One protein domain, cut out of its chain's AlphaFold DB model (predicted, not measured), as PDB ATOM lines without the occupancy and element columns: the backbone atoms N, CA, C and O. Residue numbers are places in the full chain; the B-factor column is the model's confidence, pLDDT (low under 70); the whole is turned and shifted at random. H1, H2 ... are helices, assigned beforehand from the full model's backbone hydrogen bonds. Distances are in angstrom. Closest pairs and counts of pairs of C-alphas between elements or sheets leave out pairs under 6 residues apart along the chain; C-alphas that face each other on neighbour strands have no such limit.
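AT A GLANCE: This is residues 106 to 155 of the 156 residues of the protein "DnaJ-like protein" of Herbinix hemicellulosilytica (UniProt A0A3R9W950). The longest helix, H2, and the helix H3 fold back on each other as a helical hairpin, a narrow V that is closed near the link between them and opens toward the first residues of H2 and the last of H3. The short helix H1 packs on the first half of H2 toward that open end, so that the centres of the three helices make a triangle. The printed part has 50 residues with three named helices, in the order H1, H2, H3 along the chain, and no named strand; the class is all helix. The whole is compact, with a radius of gyration of the C-alphas of 10.8 A, yet elongated in outline, spanning 32 by 18 by 16 A.

IN THESE COORDINATES: H2 holds residues 119 to 133 and measures 21.0 A from its first C-alpha, at (132.486, 116.428, 103.363), to its last. H3 follows with residues 141 to 154, 20.1 A long, and ends with C-alpha 154 at (134.779, 107.784, 96.051). H1, before H2 in the chain, holds residues 106 to 111 and is 8.6 A long, beginning with C-alpha 106 at (131.388, 114.986, 88.552).

HOW THE PARTS SIT: H2 and H3 touch and form a hairpin, running opposite ways at a shallow tilt of 22 degrees. Their closest C-alphas are those of Tyr 133 and Phe 144, 5.3 A apart, and H3 touches H2 with residues 141 to 147 alone. H1 touches H2, which meets it with residues 122 to 126 alone; the closest C-alphas are those of Leu 111 and Arg 125, 6.7 A apart. H1 and H2 run the same way at a steep tilt of 59 degrees. H1 and H3 are close but not clearly touching, with the C-alphas of Leu 107 and Ile 150 closest at 7.6 A. These two run opposite ways at a steep tilt of 47 degrees. In H1, H2 and H3 every O i to N i+4 pair is within hydrogen-bond range.

THE WHOLE: The two C-alphas farthest apart are those of Asp 116 and Asp 136, at 32.5 A; the first lies in the link from H1 to H2 and the second in the link from H2 to H3. Each of these links has 7 residues and is short. The C-alphas of Glu 106 and Met 155, the first and last printed, are 14.6 A apart. The printed part has no cut. The mean pLDDT of the printed part is 82.1, and one residue, Met 155, is under 70.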
ATOM      1  N   GLU A 106     132.485 115.857  88.983       75.44
ATOM      2  CA  GLU A 106     131.388 114.986  88.552       75.44
ATOM      3  C   GLU A 106     130.584 114.440  89.740       75.44
ATOM      4  O   GLU A 106     129.379 114.223  89.628       75.44
ATOM      5  N   LEU A 107     131.234 114.238  90.893       79.50
ATOM      6  CA  LEU A 107     130.573 113.776  92.113       79.50
ATOM      7  C   LEU A 107     129.651 114.854  92.686       79.50
ATOM      8  O   LEU A 107     128.508 114.562  93.038       79.50
ATOM      9  N   LEU A 108     130.136 116.095  92.783       82.75
ATOM     10  CA  LEU A 108     129.337 117.210  93.295       82.75
ATOM     11  C   LEU A 108     128.157 117.511  92.365       82.75
ATOM     12  O   LEU A 108     127.032 117.663  92.844       82.75
ATOM     13  N   GLU A 109     128.390 117.493  91.049       82.44
ATOM     14  CA  GLU A 109     127.348 117.673  90.034       82.44
ATOM     15  C   GLU A 109     126.283 116.568  90.118       82.44
ATOM     16  O   GLU A 109     125.091 116.874  90.188       82.44
ATOM     17  N   TYR A 110     126.687 115.296  90.232       80.19
ATOM     18  CA  TYR A 110     125.752 114.177  90.404       80.19
ATOM     19  C   TYR A 110     124.920 114.292  91.690       80.19
ATOM     20  O   TYR A 110     123.711 114.051  91.686       80.19
ATOM     21  N   LEU A 111     125.544 114.676  92.808       83.56
ATOM     22  CA  LEU A 111     124.847 114.837  94.089       83.56
ATOM     23  C   LEU A 111     123.976 116.107  94.139       83.56
ATOM     24  O   LEU A 111     123.178 116.272  95.073       83.56
ATOM     25  N   GLY A 112     124.091 116.986  93.138       83.75
ATOM     26  CA  GLY A 112     123.436 118.291  93.100       83.75
ATOM     27  C   GLY A 112     123.920 119.203  94.225       83.75
ATOM     28  O   GLY A 112     123.124 119.942  94.807       83.75
ATOM     29  N   LEU A 113     125.193 119.079  94.594       85.69
ATOM     30  CA  LEU A 113     125.830 119.870  95.635       85.69
ATOM     31  C   LEU A 113     126.533 121.084  95.036       85.69
ATOM     32  O   LEU A 113     127.015 121.021  93.903       85.69
ATOM     33  N   PRO A 114     126.621 122.189  95.791       82.31
ATOM     34  CA  PRO A 114     127.451 123.303  95.377       82.31
ATOM     35  C   PRO A 114     128.932 122.892  95.393       82.31
ATOM     36  O   PRO A 114     129.342 121.981  96.111       82.31
ATOM     37  N   TYR A 115     129.746 123.577  94.594       78.38
ATOM     38  CA  TYR A 115     131.168 123.256  94.444       78.38
ATOM     39  C   TYR A 115     132.026 123.659  95.658       78.38
ATOM     40  O   TYR A 115     133.193 123.288  95.739       78.38
ATOM     41  N   ASP A 116     131.450 124.385  96.619       72.69
ATOM     42  CA  ASP A 116     132.024 124.670  97.937       72.69
ATOM     43  C   ASP A 116     131.534 123.697  99.031       72.69
ATOM     44  O   ASP A 116     131.817 123.905 100.213       72.69
ATOM     45  N   ALA A 117     130.805 122.637  98.660       79.19
ATOM     46  CA  ALA A 117     130.295 121.651  99.603       79.19
ATOM     47  C   ALA A 117     131.429 120.940 100.352       79.19
ATOM     48  O   ALA A 117     132.333 120.355  99.752       79.19
ATOM     49  N   ASP A 118     131.329 120.941 101.679       78.31
ATOM     50  CA  ASP A 118     132.214 120.171 102.542       78.31
ATOM     51  C   ASP A 118     131.820 118.680 102.599       78.31
ATOM     52  O   ASP A 118     130.760 118.244 102.132       78.31
ATOM     53  N   GLU A 119     132.691 117.872 103.208       77.50
ATOM     54  CA  GLU A 119     132.486 116.428 103.363       77.50
ATOM     55  C   GLU A 119     131.193 116.099 104.132       77.50
ATOM     56  O   GLU A 119     130.517 115.104 103.847       77.50
ATOM     57  N   ALA A 120     130.802 116.943 105.092       79.75
ATOM     58  CA  ALA A 120     129.586 116.747 105.872       79.75
ATOM     59  C   ALA A 120     128.331 116.940 105.008       79.75
ATOM     60  O   ALA A 120     127.397 116.132 105.087       79.75
ATOM     61  N   MET A 121     128.318 117.964 104.152       84.69
ATOM     62  CA  MET A 121     127.265 118.227 103.175       84.69
ATOM     63  C   MET A 121     127.160 117.078 102.174       84.69
ATOM     64  O   MET A 121     126.053 116.622 101.877       84.69
ATOM     65  N   LEU A 122     128.307 116.553 101.741       82.38
ATOM     66  CA  LEU A 122     128.398 115.425 100.827       82.38
ATOM     67  C   LEU A 122     127.789 114.154 101.429       82.38
ATOM     68  O   LEU A 122     126.841 113.594 100.871       82.38
ATOM     69  N   LYS A 123     128.229 113.755 102.628       81.62
ATOM     70  CA  LYS A 123     127.672 112.599 103.353       81.62
ATOM     71  C   LYS A 123     126.195 112.773 103.691       81.62
ATOM     72  O   LYS A 123     125.435 111.802 103.712       81.62
ATOM     73  N   ARG A 124     125.753 113.994 104.006       87.38
ATOM     74  CA  ARG A 124     124.334 114.283 104.254       87.38
ATOM     75  C   ARG A 124     123.516 114.059 102.987       87.38
ATOM     76  O   ARG A 124     122.557 113.293 103.025       87.38
ATOM     77  N   ARG A 125     123.932 114.656 101.872       88.94
ATOM     78  CA  ARG A 125     123.212 114.564 100.602       88.94
ATOM     79  C   ARG A 125     123.176 113.145 100.052       88.94
ATOM     80  O   ARG A 125     122.131 112.699  99.590       88.94
ATOM     81  N   PHE A 126     124.277 112.411 100.179       84.50
ATOM     82  CA  PHE A 126     124.330 110.993  99.837       84.50
ATOM     83  C   PHE A 126     123.263 110.190 100.598       84.50
ATOM     84  O   PHE A 126     122.470 109.476  99.990       84.50
ATOM     85  N   ARG A 127     123.163 110.373 101.923       85.31
ATOM     86  CA  ARG A 127     122.152 109.692 102.755       85.31
ATOM     87  C   ARG A 127     120.717 110.065 102.383       85.31
ATOM     88  O   ARG A 127     119.847 109.198 102.418       85.31
ATOM     89  N   GLU A 128     120.459 111.322 102.030       89.25
ATOM     90  CA  GLU A 128     119.146 111.761 101.538       89.25
ATOM     91  C   GLU A 128     118.756 111.039 100.241       89.25
ATOM     92  O   GLU A 128     117.630 110.557 100.120       89.25
ATOM     93  N   LEU A 129     119.687 110.934  99.285       86.31
ATOM     94  CA  LEU A 129     119.451 110.236  98.020       86.31
ATOM     95  C   LEU A 129     119.281 108.726  98.221       86.31
ATOM     96  O   LEU A 129     118.409 108.142  97.584       86.31
ATOM     97  N   CYS A 130     120.039 108.114  99.139       83.00
ATOM     98  CA  CYS A 130     119.872 106.702  99.487       83.00
ATOM     99  C   CYS A 130     118.458 106.411  99.974       83.00
ATOM    100  O   CYS A 130     117.863 105.455  99.503       83.00
ATOM    101  N   LYS A 131     117.910 107.240 100.873       86.94
ATOM    102  CA  LYS A 131     116.522 107.090 101.340       86.94
ATOM    103  C   LYS A 131     115.535 107.255 100.188       86.94
ATOM    104  O   LYS A 131     114.729 106.378  99.928       86.94
ATOM    105  N   LYS A 132     115.680 108.337  99.415       86.88
ATOM    106  CA  LYS A 132     114.790 108.648  98.288       86.88
ATOM    107  C   LYS A 132     114.721 107.535  97.234       86.88
ATOM    108  O   LYS A 132     113.664 107.323  96.649       86.88
ATOM    109  N   TYR A 133     115.848 106.902  96.923       86.75
ATOM    110  CA  TYR A 133     115.931 105.882  95.877       86.75
ATOM    111  C   TYR A 133     115.916 104.454  96.422       86.75
ATOM    112  O   TYR A 133     116.017 103.525  95.629       86.75
ATOM    113  N   HIS A 134     115.770 104.257  97.736       85.56
ATOM    114  CA  HIS A 134     115.785 102.922  98.317       85.56
ATOM    115  C   HIS A 134     114.657 102.066  97.715       85.56
ATOM    116  O   HIS A 134     113.492 102.465  97.805       85.56
ATOM    117  N   PRO A 135     114.956 100.896  97.119       84.69
ATOM    118  CA  PRO A 135     113.941 100.070  96.464       84.69
ATOM    119  C   PRO A 135     112.839  99.621  97.436       84.69
ATOM    120  O   PRO A 135     111.667  99.614  97.063       84.69
ATOM    121  N   ASP A 136     113.182  99.356  98.702       88.12
ATOM    122  CA  ASP A 136     112.198  98.976  99.733       88.12
ATOM    123  C   ASP A 136     111.256 100.127 100.134       88.12
ATOM    124  O   ASP A 136     110.184  99.879 100.678       88.12
ATOM    125  N   GLU A 137     111.618 101.383  99.846       86.12
ATOM    126  CA  GLU A 137     110.745 102.553 100.034       86.12
ATOM    127  C   GLU A 137     109.975 102.911  98.742       86.12
ATOM    128  O   GLU A 137     109.359 103.972  98.648       86.12
ATOM    129  N   GLY A 138     110.000 102.035  97.726       82.00
ATOM    130  CA  GLY A 138     109.401 102.285  96.410       82.00
ATOM    131  C   GLY A 138     110.224 103.229  95.525       82.00
ATOM    132  O   GLY A 138     109.702 103.784  94.557       82.00
ATOM    133  N   GLY A 139     111.496 103.439  95.869       85.19
ATOM    134  CA  GLY A 139     112.443 104.244  95.107       85.19
ATOM    135  C   GLY A 139     112.939 103.558  93.831       85.19
ATOM    136  O   GLY A 139     112.719 102.373  93.603       85.19
ATOM    137  N   ASP A 140     113.615 104.335  92.983       87.62
ATOM    138  CA  ASP A 140     114.145 103.891  91.688       87.62
ATOM    139  C   ASP A 140     115.397 103.002  91.867       87.62
ATOM    140  O   ASP A 140     116.468 103.521  92.216       87.62
ATOM    141  N   PRO A 141     115.313 101.681  91.596       83.62
ATOM    142  CA  PRO A 141     116.418 100.759  91.844       83.62
ATOM    143  C   PRO A 141     117.646 101.042  90.971       83.62
ATOM    144  O   PRO A 141     118.771 100.799  91.407       83.62
ATOM    145  N   GLN A 142     117.461 101.579  89.758       85.94
ATOM    146  CA  GLN A 142     118.583 101.909  88.873       85.94
ATOM    147  C   GLN A 142     119.393 103.071  89.446       85.94
ATOM    148  O   GLN A 142     120.615 102.976  89.559       85.94
ATOM    149  N   LYS A 143     118.715 104.122  89.917       80.19
ATOM    150  CA  LYS A 143     119.373 105.259  90.581       80.19
ATOM    151  C   LYS A 143     120.042 104.867  91.890       80.19
ATOM    152  O   LYS A 143     121.065 105.445  92.256       80.19
ATOM    153  N   PHE A 144     119.490 103.888  92.602       82.62
ATOM    154  CA  PHE A 144     120.124 103.354  93.802       82.62
ATOM    155  C   PHE A 144     121.436 102.624  93.479       82.62
ATOM    156  O   PHE A 144     122.437 102.842  94.158       82.62
ATOM    157  N   ILE A 145     121.467 101.819  92.411       82.38
ATOM    158  CA  ILE A 145     122.688 101.145  91.938       82.38
ATOM    159  C   ILE A 145     123.746 102.172  91.508       82.38
ATOM    160  O   ILE A 145     124.899 102.068  91.927       82.38
ATOM    161  N   GLU A 146     123.365 103.195  90.737       82.38
ATOM    162  CA  GLU A 146     124.268 104.294  90.360       82.38
ATOM    163  C   GLU A 146     124.869 104.982  91.595       82.38
ATOM    164  O   GLU A 146     126.078 105.212  91.664       82.38
ATOM    165  N   LEU A 147     124.043 105.236  92.614       81.81
ATOM    166  CA  LEU A 147     124.477 105.835  93.872       81.81
ATOM    167  C   LEU A 147     125.458 104.931  94.646       81.81
ATOM    168  O   LEU A 147     126.426 105.434  95.219       81.81
ATOM    169  N   MET A 148     125.268 103.609  94.638       83.06
ATOM    170  CA  MET A 148     126.206 102.666  95.267       83.06
ATOM    171  C   MET A 148     127.550 102.591  94.531       83.06
ATOM    172  O   MET A 148     128.592 102.587  95.189       83.06
ATOM    173  N   ASN A 149     127.549 102.617  93.195       82.25
ATOM    174  CA  ASN A 149     128.780 102.654  92.392       82.25
ATOM    175  C   ASN A 149     129.605 103.916  92.690       82.25
ATOM    176  O   ASN A 149     130.833 103.882  92.761       82.25
ATOM    177  N   ILE A 150     128.924 105.041  92.905       76.25
ATOM    178  CA  ILE A 150     129.548 106.309  93.288       76.25
ATOM    179  C   ILE A 150     130.179 106.217  94.680       76.25
ATOM    180  O   ILE A 150     131.301 106.685  94.866       76.25
ATOM    181  N   ARG A 151     129.509 105.571  95.643       78.94
ATOM    182  CA  ARG A 151     130.076 105.326  96.978       78.94
ATOM    183  C   ARG A 151     131.380 104.544  96.902       78.94
ATOM    184  O   ARG A 151     132.347 104.919  97.552       78.94
ATOM    185  N   GLU A 152     131.406 103.475  96.113       76.19
ATOM    186  CA  GLU A 152     132.591 102.631  95.946       76.19
ATOM    187  C   GLU A 152     133.740 103.394  95.278       76.19
ATOM    188  O   GLU A 152     134.866 103.380  95.772       76.19
ATOM    189  N   LYS A 153     133.441 104.142  94.210       74.19
ATOM    190  CA  LYS A 153     134.427 104.941  93.471       74.19
ATOM    191  C   LYS A 153     135.081 106.038  94.319       74.19
ATOM    192  O   LYS A 153     136.249 106.351  94.097       74.19
ATOM    193  N   TYR A 154     134.338 106.630  95.256       70.38
ATOM    194  CA  TYR A 154     134.779 107.784  96.051       70.38
ATOM    195  C   TYR A 154     134.959 107.497  97.545       70.38
ATOM    196  O   TYR A 154     135.203 108.423  98.310       70.38
ATOM    197  N   MET A 155     134.864 106.226  97.950       68.25
ATOM    198  CA  MET A 155     135.017 105.762  99.336       68.25
ATOM    199  C   MET A 155     134.163 106.555 100.350       68.25
ATOM    200  O   MET A 155     134.655 106.940 101.411       68.25
TER     201      MET A 155